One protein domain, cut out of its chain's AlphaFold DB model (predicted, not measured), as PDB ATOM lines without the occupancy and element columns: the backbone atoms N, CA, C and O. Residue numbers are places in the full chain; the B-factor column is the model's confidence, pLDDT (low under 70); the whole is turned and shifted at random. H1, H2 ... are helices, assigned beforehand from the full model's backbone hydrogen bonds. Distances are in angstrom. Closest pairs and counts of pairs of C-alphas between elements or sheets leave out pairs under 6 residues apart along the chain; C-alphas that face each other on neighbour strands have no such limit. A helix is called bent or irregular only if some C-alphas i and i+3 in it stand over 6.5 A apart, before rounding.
ATOM      1  N   ASN A   8     -63.392  -8.675  -8.870       56.31
ATOM      2  CA  ASN A   8     -62.192  -7.919  -9.277       56.31
ATOM      3  C   ASN A   8     -61.936  -6.581  -8.537       56.31
ATOM      4  O   ASN A   8     -60.899  -5.954  -8.737       56.31
ATOM      5  N   VAL A   9     -62.840  -6.107  -7.675       51.88
ATOM      6  CA  VAL A   9     -62.627  -4.816  -6.981       51.88
ATOM      7  C   VAL A   9     -61.607  -4.956  -5.842       51.88
ATOM      8  O   VAL A   9     -60.671  -4.157  -5.780       51.88
ATOM      9  N   TYR A  10     -61.699  -6.026  -5.041       53.47
ATOM     10  CA  TYR A  10     -60.715  -6.360  -3.993       53.47
ATOM     11  C   TYR A  10     -59.333  -6.720  -4.557       53.47
ATOM     12  O   TYR A  10     -58.322  -6.602  -3.873       53.47
ATOM     13  N   ASN A  11     -59.277  -7.134  -5.821       62.59
ATOM     14  CA  ASN A  11     -58.028  -7.484  -6.484       62.59
ATOM     15  C   ASN A  11     -57.220  -6.244  -6.885       62.59
ATOM     16  O   ASN A  11     -56.004  -6.318  -6.966       62.59
ATOM     17  N   SER A  12     -57.858  -5.097  -7.131       74.75
ATOM     18  CA  SER A  12     -57.161  -3.925  -7.683       74.75
ATOM     19  C   SER A  12     -56.160  -3.283  -6.715       74.75
ATOM     20  O   SER A  12     -55.064  -2.911  -7.131       74.75
ATOM     21  N   GLU A  13     -56.502  -3.184  -5.431       78.31
ATOM     22  CA  GLU A  13     -55.603  -2.683  -4.382       78.31
ATOM     23  C   GLU A  13     -54.496  -3.697  -4.096       78.31
ATOM     24  O   GLU A  13     -53.325  -3.339  -4.009       78.31
ATOM     25  N   LEU A  14     -54.845  -4.985  -4.089       82.31
ATOM     26  CA  LEU A  14     -53.890  -6.075  -3.931       82.31
ATOM     27  C   LEU A  14     -52.883  -6.131  -5.091       82.31
ATOM     28  O   LEU A  14     -51.690  -6.300  -4.859       82.31
ATOM     29  N   TYR A  15     -53.331  -5.910  -6.331       84.06
ATOM     30  CA  TYR A  15     -52.460  -5.800  -7.502       84.06
ATOM     31  C   TYR A  15     -51.538  -4.584  -7.419       84.06
ATOM     32  O   TYR A  15     -50.356  -4.727  -7.709       84.06
ATOM     33  N   LYS A  16     -52.036  -3.423  -6.978       85.00
ATOM     34  CA  LYS A  16     -51.191  -2.234  -6.773       85.00
ATOM     35  C   LYS A  16     -50.101  -2.485  -5.740       85.00
ATOM     36  O   LYS A  16     -48.946  -2.166  -5.990       85.00
ATOM     37  N   VAL A  17     -50.459  -3.090  -4.609       88.12
ATOM     38  CA  VAL A  17     -49.501  -3.416  -3.551       88.12
ATOM     39  C   VAL A  17     -48.484  -4.451  -4.034       88.12
ATOM     40  O   VAL A  17     -47.299  -4.311  -3.761       88.12
ATOM     41  N   LEU A  18     -48.899  -5.457  -4.810       88.00
ATOM     42  CA  LEU A  18     -47.970  -6.420  -5.415       88.00
ATOM     43  C   LEU A  18     -47.021  -5.771  -6.432       88.00
ATOM     44  O   LEU A  18     -45.835  -6.106  -6.452       88.00
ATOM     45  N   GLU A  19     -47.520  -4.857  -7.266       89.81
ATOM     46  CA  GLU A  19     -46.690  -4.089  -8.199       89.81
ATOM     47  C   GLU A  19     -45.676  -3.220  -7.450       89.81
ATOM     48  O   GLU A  19     -44.495  -3.223  -7.804       89.81
ATOM     49  N   ASP A  20     -46.101  -2.545  -6.378       90.81
ATOM     50  CA  ASP A  20     -45.207  -1.735  -5.553       90.81
ATOM     51  C   ASP A  20     -44.165  -2.603  -4.836       90.81
ATOM     52  O   ASP A  20     -42.974  -2.320  -4.928       90.81
ATOM     53  N   ILE A  21     -44.557  -3.735  -4.238       90.62
ATOM     54  CA  ILE A  21     -43.616  -4.705  -3.648       90.62
ATOM     55  C   ILE A  21     -42.560  -5.125  -4.673       90.62
ATOM     56  O   ILE A  21     -41.369  -5.133  -4.358       90.62
ATOM     57  N   SER A  22     -42.974  -5.466  -5.897       89.56
ATOM     58  CA  SER A  22     -42.048  -5.882  -6.952       89.56
ATOM     59  C   SER A  22     -41.084  -4.760  -7.341       89.56
ATOM     60  O   SER A  22     -39.890  -5.015  -7.499       89.56
ATOM     61  N   ALA A  23     -41.578  -3.528  -7.485       91.88
ATOM     62  CA  ALA A  23     -40.756  -2.374  -7.832       91.88
ATOM     63  C   ALA A  23     -39.770  -2.018  -6.708       91.88
ATOM     64  O   ALA A  23     -38.582  -1.820  -6.963       91.88
ATOM     65  N   GLN A  24     -40.237  -1.992  -5.457       91.81
ATOM     66  CA  GLN A  24     -39.401  -1.711  -4.290       91.81
ATOM     67  C   GLN A  24     -38.353  -2.802  -4.063       91.81
ATOM     68  O   GLN A  24     -37.232  -2.495  -3.664       91.81
ATOM     69  N   TRP A  25     -38.678  -4.070  -4.338       91.50
ATOM     70  CA  TRP A  25     -37.716  -5.168  -4.244       91.50
ATOM     71  C   TRP A  25     -36.570  -5.000  -5.248       91.50
ATOM     72  O   TRP A  25     -35.402  -5.113  -4.872       91.50
ATOM     73  N   ASP A  26     -36.890  -4.678  -6.502       90.69
ATOM     74  CA  ASP A  26     -35.890  -4.442  -7.550       90.69
ATOM     75  C   ASP A  26     -35.003  -3.229  -7.221       90.69
ATOM     76  O   ASP A  26     -33.772  -3.319  -7.226       90.69
ATOM     77  N   LEU A  27     -35.621  -2.120  -6.803       92.56
ATOM     78  CA  LEU A  27     -34.914  -0.913  -6.368       92.56
ATOM     79  C   LEU A  27     -34.028  -1.167  -5.144       92.56
ATOM     80  O   LEU A  27     -32.905  -0.673  -5.083       92.56
ATOM     81  N   TYR A  28     -34.500  -1.926  -4.157       91.31
ATOM     82  CA  TYR A  28     -33.716  -2.227  -2.962       91.31
ATOM     83  C   TYR A  28     -32.477  -3.052  -3.305       91.31
ATOM     84  O   TYR A  28     -31.374  -2.724  -2.866       91.31
ATOM     85  N   LEU A  29     -32.646  -4.097  -4.117       90.44
ATOM     86  CA  LEU A  29     -31.549  -4.961  -4.532       90.44
ATOM     87  C   LEU A  29     -30.501  -4.205  -5.352       90.44
ATOM     88  O   LEU A  29     -29.315  -4.297  -5.047       90.44
ATOM     89  N   THR A  30     -30.934  -3.433  -6.349       90.75
ATOM     90  CA  THR A  30     -30.038  -2.690  -7.249       90.75
ATOM     91  C   THR A  30     -29.316  -1.530  -6.567       90.75
ATOM     92  O   THR A  30     -28.197  -1.203  -6.954       90.75
ATOM     93  N   ASN A  31     -29.916  -0.919  -5.539       91.62
ATOM     94  CA  ASN A  31     -29.272   0.146  -4.764       91.62
ATOM     95  C   ASN A  31     -28.356  -0.381  -3.649       91.62
ATOM     96  O   ASN A  31     -27.447   0.330  -3.227       91.62
ATOM     97  N   THR A  32     -28.611  -1.588  -3.138       90.81
ATOM     98  CA  THR A  32     -27.858  -2.151  -2.003       90.81
ATOM     99  C   THR A  32     -26.676  -2.997  -2.458       90.81
ATOM    100  O   THR A  32     -25.637  -2.986  -1.802       90.81
ATOM    101  N   TYR A  33     -26.828  -3.729  -3.559       90.31
ATOM    102  CA  TYR A  33     -25.845  -4.697  -4.031       90.31
ATOM    103  C   TYR A  33     -25.344  -4.322  -5.420       90.31
ATOM    104  O   TYR A  33     -26.102  -3.898  -6.294       90.31
ATOM    105  N   SER A  34     -24.055  -4.537  -5.648       88.69
ATOM    106  CA  SER A  34     -23.483  -4.501  -6.989       88.69
ATOM    107  C   SER A  34     -23.942  -5.702  -7.829       88.69
ATOM    108  O   SER A  34     -24.437  -6.706  -7.317       88.69
ATOM    109  N   LEU A  35     -23.747  -5.626  -9.149       87.44
ATOM    110  CA  LEU A  35     -24.116  -6.707 -10.067       87.44
ATOM    111  C   LEU A  35     -23.415  -8.038  -9.736       87.44
ATOM    112  O   LEU A  35     -24.041  -9.092  -9.823       87.44
ATOM    113  N   GLU A  36     -22.136  -7.995  -9.357       90.38
ATOM    114  CA  GLU A  36     -21.378  -9.194  -8.969       90.38
ATOM    115  C   GLU A  36     -21.921  -9.807  -7.674       90.38
ATOM    116  O   GLU A  36     -22.060 -11.027  -7.581       90.38
ATOM    117  N   GLU A  37     -22.301  -8.974  -6.702       88.69
ATOM    118  CA  GLU A  37     -22.922  -9.439  -5.462       88.69
ATOM    119  C   GLU A  37     -24.288 -10.072  -5.733       88.69
ATOM    120  O   GLU A  37     -24.534 -11.170  -5.246       88.69
ATOM    121  N   LEU A  38     -25.137  -9.460  -6.570       87.56
ATOM    122  CA  LEU A  38     -26.453 -10.003  -6.942       87.56
ATOM    123  C   LEU A  38     -26.374 -11.383  -7.608       87.56
ATOM    124  O   LEU A  38     -27.242 -12.221  -7.375       87.56
ATOM    125  N   GLN A  39     -25.337 -11.644  -8.410       88.38
ATOM    126  CA  GLN A  39     -25.142 -12.945  -9.063       88.38
ATOM    127  C   GLN A  39     -24.813 -14.072  -8.076       88.38
ATOM    128  O   GLN A  39     -25.081 -15.238  -8.366       88.38
ATOM    129  N   GLN A  40     -24.225 -13.734  -6.929       90.12
ATOM    130  CA  GLN A  40     -23.862 -14.687  -5.878       90.12
ATOM    131  C   GLN A  40     -24.784 -14.597  -4.654       90.12
ATOM    132  O   GLN A  40     -24.614 -15.356  -3.695       90.12
ATOM    133  N   LEU A  41     -25.755 -13.680  -4.678       87.19
ATOM    134  CA  LEU A  41     -26.618 -13.386  -3.549       87.19
ATOM    135  C   LEU A  41     -27.621 -14.514  -3.332       87.19
ATOM    136  O   LEU A  41     -28.375 -14.916  -4.218       87.19
ATOM    137  N   ASP A  42     -27.674 -14.989  -2.095       86.50
ATOM    138  CA  ASP A  42     -28.703 -15.917  -1.662       86.50
ATOM    139  C   ASP A  42     -29.974 -15.137  -1.302       86.50
ATOM    140  O   ASP A  42     -30.129 -14.651  -0.177       86.50
ATOM    141  N   PHE A  43     -30.896 -15.026  -2.262       79.94
ATOM    142  CA  PHE A  43     -32.166 -14.311  -2.090       79.94
ATOM    143  C   PHE A  43     -33.012 -14.833  -0.919       79.94
ATOM    144  O   PHE A  43     -33.819 -14.080  -0.383       79.94
ATOM    145  N   SER A  44     -32.805 -16.074  -0.459       83.56
ATOM    146  CA  SER A  44     -33.522 -16.616   0.708       83.56
ATOM    147  C   SER A  44     -33.122 -15.953   2.032       83.56
ATOM    148  O   SER A  44     -33.870 -15.999   3.012       83.56
ATOM    149  N   LYS A  45     -31.945 -15.318   2.067       84.12
ATOM    150  CA  LYS A  45     -31.415 -14.604   3.236       84.12
ATOM    151  C   LYS A  45     -31.714 -13.111   3.200       84.12
ATOM    152  O   LYS A  45     -31.569 -12.447   4.227       84.12
ATOM    153  N   VAL A  46     -32.146 -12.590   2.054       86.81
ATOM    154  CA  VAL A  46     -32.506 -11.184   1.894       86.81
ATOM    155  C   VAL A  46     -33.925 -10.986   2.404       86.81
ATOM    156  O   VAL A  46     -34.856 -11.681   2.007       86.81
ATOM    157  N   LYS A  47     -34.091 -10.027   3.311       86.81
ATOM    158  CA  LYS A  47     -35.395  -9.637   3.838       86.81
ATOM    159  C   LYS A  47     -35.588  -8.157   3.589       86.81
ATOM    160  O   LYS A  47     -34.694  -7.371   3.892       86.81
ATOM    161  N   LEU A  48     -36.758  -7.796   3.076       84.75
ATOM    162  CA  LEU A  48     -37.140  -6.396   2.996       84.75
ATOM    163  C   LEU A  48     -37.307  -5.784   4.389       84.75
ATOM    164  O   LEU A  48     -37.623  -6.501   5.349       84.75
ATOM    165  N   PRO A  49     -37.147  -4.456   4.497       87.94
ATOM    166  CA  PRO A  49     -37.467  -3.728   5.712       87.94
ATOM    167  C   PRO A  49     -38.902  -4.006   6.164       87.94
ATOM    168  O   PRO A  49     -39.854  -3.898   5.389       87.94
ATOM    169  N   LYS A  50     -39.067  -4.326   7.450       86.75
ATOM    170  CA  LYS A  50     -40.388  -4.593   8.035       86.75
ATOM    171  C   LYS A  50     -41.322  -3.380   7.928       86.75
ATOM    172  O   LYS A  50     -42.519  -3.548   7.742       86.75
ATOM    173  N   GLU A  51     -40.768  -2.173   7.994       89.19
ATOM    174  CA  GLU A  51     -41.529  -0.922   7.907       89.19
ATOM    175  C   GLU A  51     -42.283  -0.779   6.578       89.19
ATOM    176  O   GLU A  51     -43.379  -0.226   6.559       89.19
ATOM    177  N   TRP A  52     -41.737  -1.314   5.479       88.38
ATOM    178  CA  TRP A  52     -42.406  -1.303   4.174       88.38
ATOM    179  C   TRP A  52     -43.605  -2.249   4.170       88.38
ATOM    180  O   TRP A  52     -44.687  -1.878   3.726       88.38
ATOM    181  N   PHE A  53     -43.444  -3.428   4.774       87.62
ATOM    182  CA  PHE A  53     -44.537  -4.380   4.953       87.62
ATOM    183  C   PHE A  53     -45.669  -3.823   5.819       87.62
ATOM    184  O   PHE A  53     -46.836  -3.974   5.469       87.62
ATOM    185  N   ASP A  54     -45.335  -3.124   6.905       89.19
ATOM    186  CA  ASP A  54     -46.329  -2.439   7.736       89.19
ATOM    187  C   ASP A  54     -47.042  -1.304   6.964       89.19
ATOM    188  O   ASP A  54     -48.196  -0.992   7.261       89.19
ATOM    189  N   GLY A  55     -46.382  -0.693   5.974       89.25
ATOM    190  CA  GLY A  55     -46.981   0.266   5.040       89.25
ATOM    191  C   GLY A  55     -47.990  -0.394   4.102       89.25
ATOM    192  O   GLY A  55     -49.157  -0.012   4.096       89.25
ATOM    193  N   TRP A  56     -47.576  -1.447   3.397       88.81
ATOM    194  CA  TRP A  56     -48.445  -2.208   2.495       88.81
ATOM    195  C   TRP A  56     -49.646  -2.832   3.208       88.81
ATOM    196  O   TRP A  56     -50.755  -2.814   2.683       88.81
ATOM    197  N   LEU A  57     -49.463  -3.335   4.432       86.19
ATOM    198  CA  LEU A  57     -50.571  -3.852   5.236       86.19
ATOM    199  C   LEU A  57     -51.623  -2.787   5.555       86.19
ATOM    200  O   LEU A  57     -52.801  -3.116   5.625       86.19
ATOM    201  N   LYS A  58     -51.216  -1.528   5.755       86.56
ATOM    202  CA  LYS A  58     -52.162  -0.424   5.968       86.56
ATOM    203  C   LYS A  58     -52.919  -0.059   4.696       86.56
ATOM    204  O   LYS A  58     -54.046   0.396   4.806       86.56
ATOM    205  N   GLU A  59     -52.320  -0.242   3.522       81.00
ATOM    206  CA  GLU A  59     -52.998  -0.005   2.239       81.00
ATOM    207  C   GLU A  59     -54.022  -1.095   1.897       81.00
ATOM    208  O   GLU A  59     -54.938  -0.844   1.121       81.00
ATOM    209  N   LEU A  60     -53.886  -2.285   2.491       77.94
ATOM    210  CA  LEU A  60     -54.796  -3.423   2.311       77.94
ATOM    211  C   LEU A  60     -55.869  -3.555   3.411       77.94
ATOM    212  O   LEU A  60     -56.638  -4.518   3.386       77.94
ATOM    213  N   SER A  61     -55.882  -2.653   4.399       66.69
ATOM    214  CA  SER A  61     -56.723  -2.691   5.611       66.69
ATOM    215  C   SER A  61     -57.860  -1.681   5.540       66.69
ATOM    216  O   SER A  61     -59.024  -2.096   5.720       66.69
TER     217      SER A  61
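Overview. This is residues 8 to 61 of the 61 residues of an uncharacterized protein of Bacillus sp. MUM 116 (UniProt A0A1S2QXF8). One long helix, H1, makes most of the length, and the chain folds back along it: at its far end comes the short helix H2, set crosswise, and from there a stretch with no named element leads back to H3, which runs beside the first half of H1 the opposite way. It is a loosely formed fold-back, with a radius of gyration of the C-alphas of 13.4 A. The printed part has 54 residues with three named helices, in the order H1, H2, H3, and no named strand; the class is all helix. The C-alphas span 41 by 20 by 18 A, only just a rod.

Along the chain. Find C-alpha 8 at (-62.192, -7.919, -9.277); from there H1, residues 8 to 32, runs 35.6 A to C-alpha 32 at (-27.858, -2.151, -2.003), with x rising along the way. H1 is neither bent nor irregular, but only just: C-alphas 10 and 13 are 6.3 A apart. Next look at residues 35 to 40, which are H2, 9.0 A from first to last C-alpha. Then go to C-alpha 50, where H3, residues 50 to 59, begins; it runs 14.6 A to C-alpha 59 at (-52.998, -0.005, 2.239), with x falling.

Arrangement. Start from H1 and look at its residues 13 to 17, with which alone it touches H3. H1 and H3 only just touch, with 3 pairs of C-alphas within 8 A; the closest are those of Val 17 and Trp 56, 6.3 A apart. Their lines stand at a shallow tilt of 22 degrees, and they run opposite ways. Toward the other end of H1, H1 and H2 are close but not clearly touching: their closest C-alphas, those of Leu 29 and Leu 38, are 7.6 A apart. The lines of H1 and H2 are about perpendicular, at 76 degrees. H2 and H3 are apart. In the backbone, every O i to N i+4 pair of H3 is within hydrogen-bond range, against 18 of 21 in H1 and 1 of 2 in H2; in H2, 3 of 3 O i to N i+3 pairs are within range.

Size, cuts and confidence. The two C-alphas farthest apart are those of Val 9 and Glu 36, at 41.5 A, while those of Asn 8 and Ser 61, the first and last printed, are 16.7 A apart. The printed part has no cut, and Ser 61 is the chain's last residue. The link from H1 to H2 is tight, with 2 residues; the link from H2 to H3 is short, with 9. In the B-factor column you will find a mean pLDDT of the printed part of 84.7, with residues 8 to 11 and residue 61 under 70.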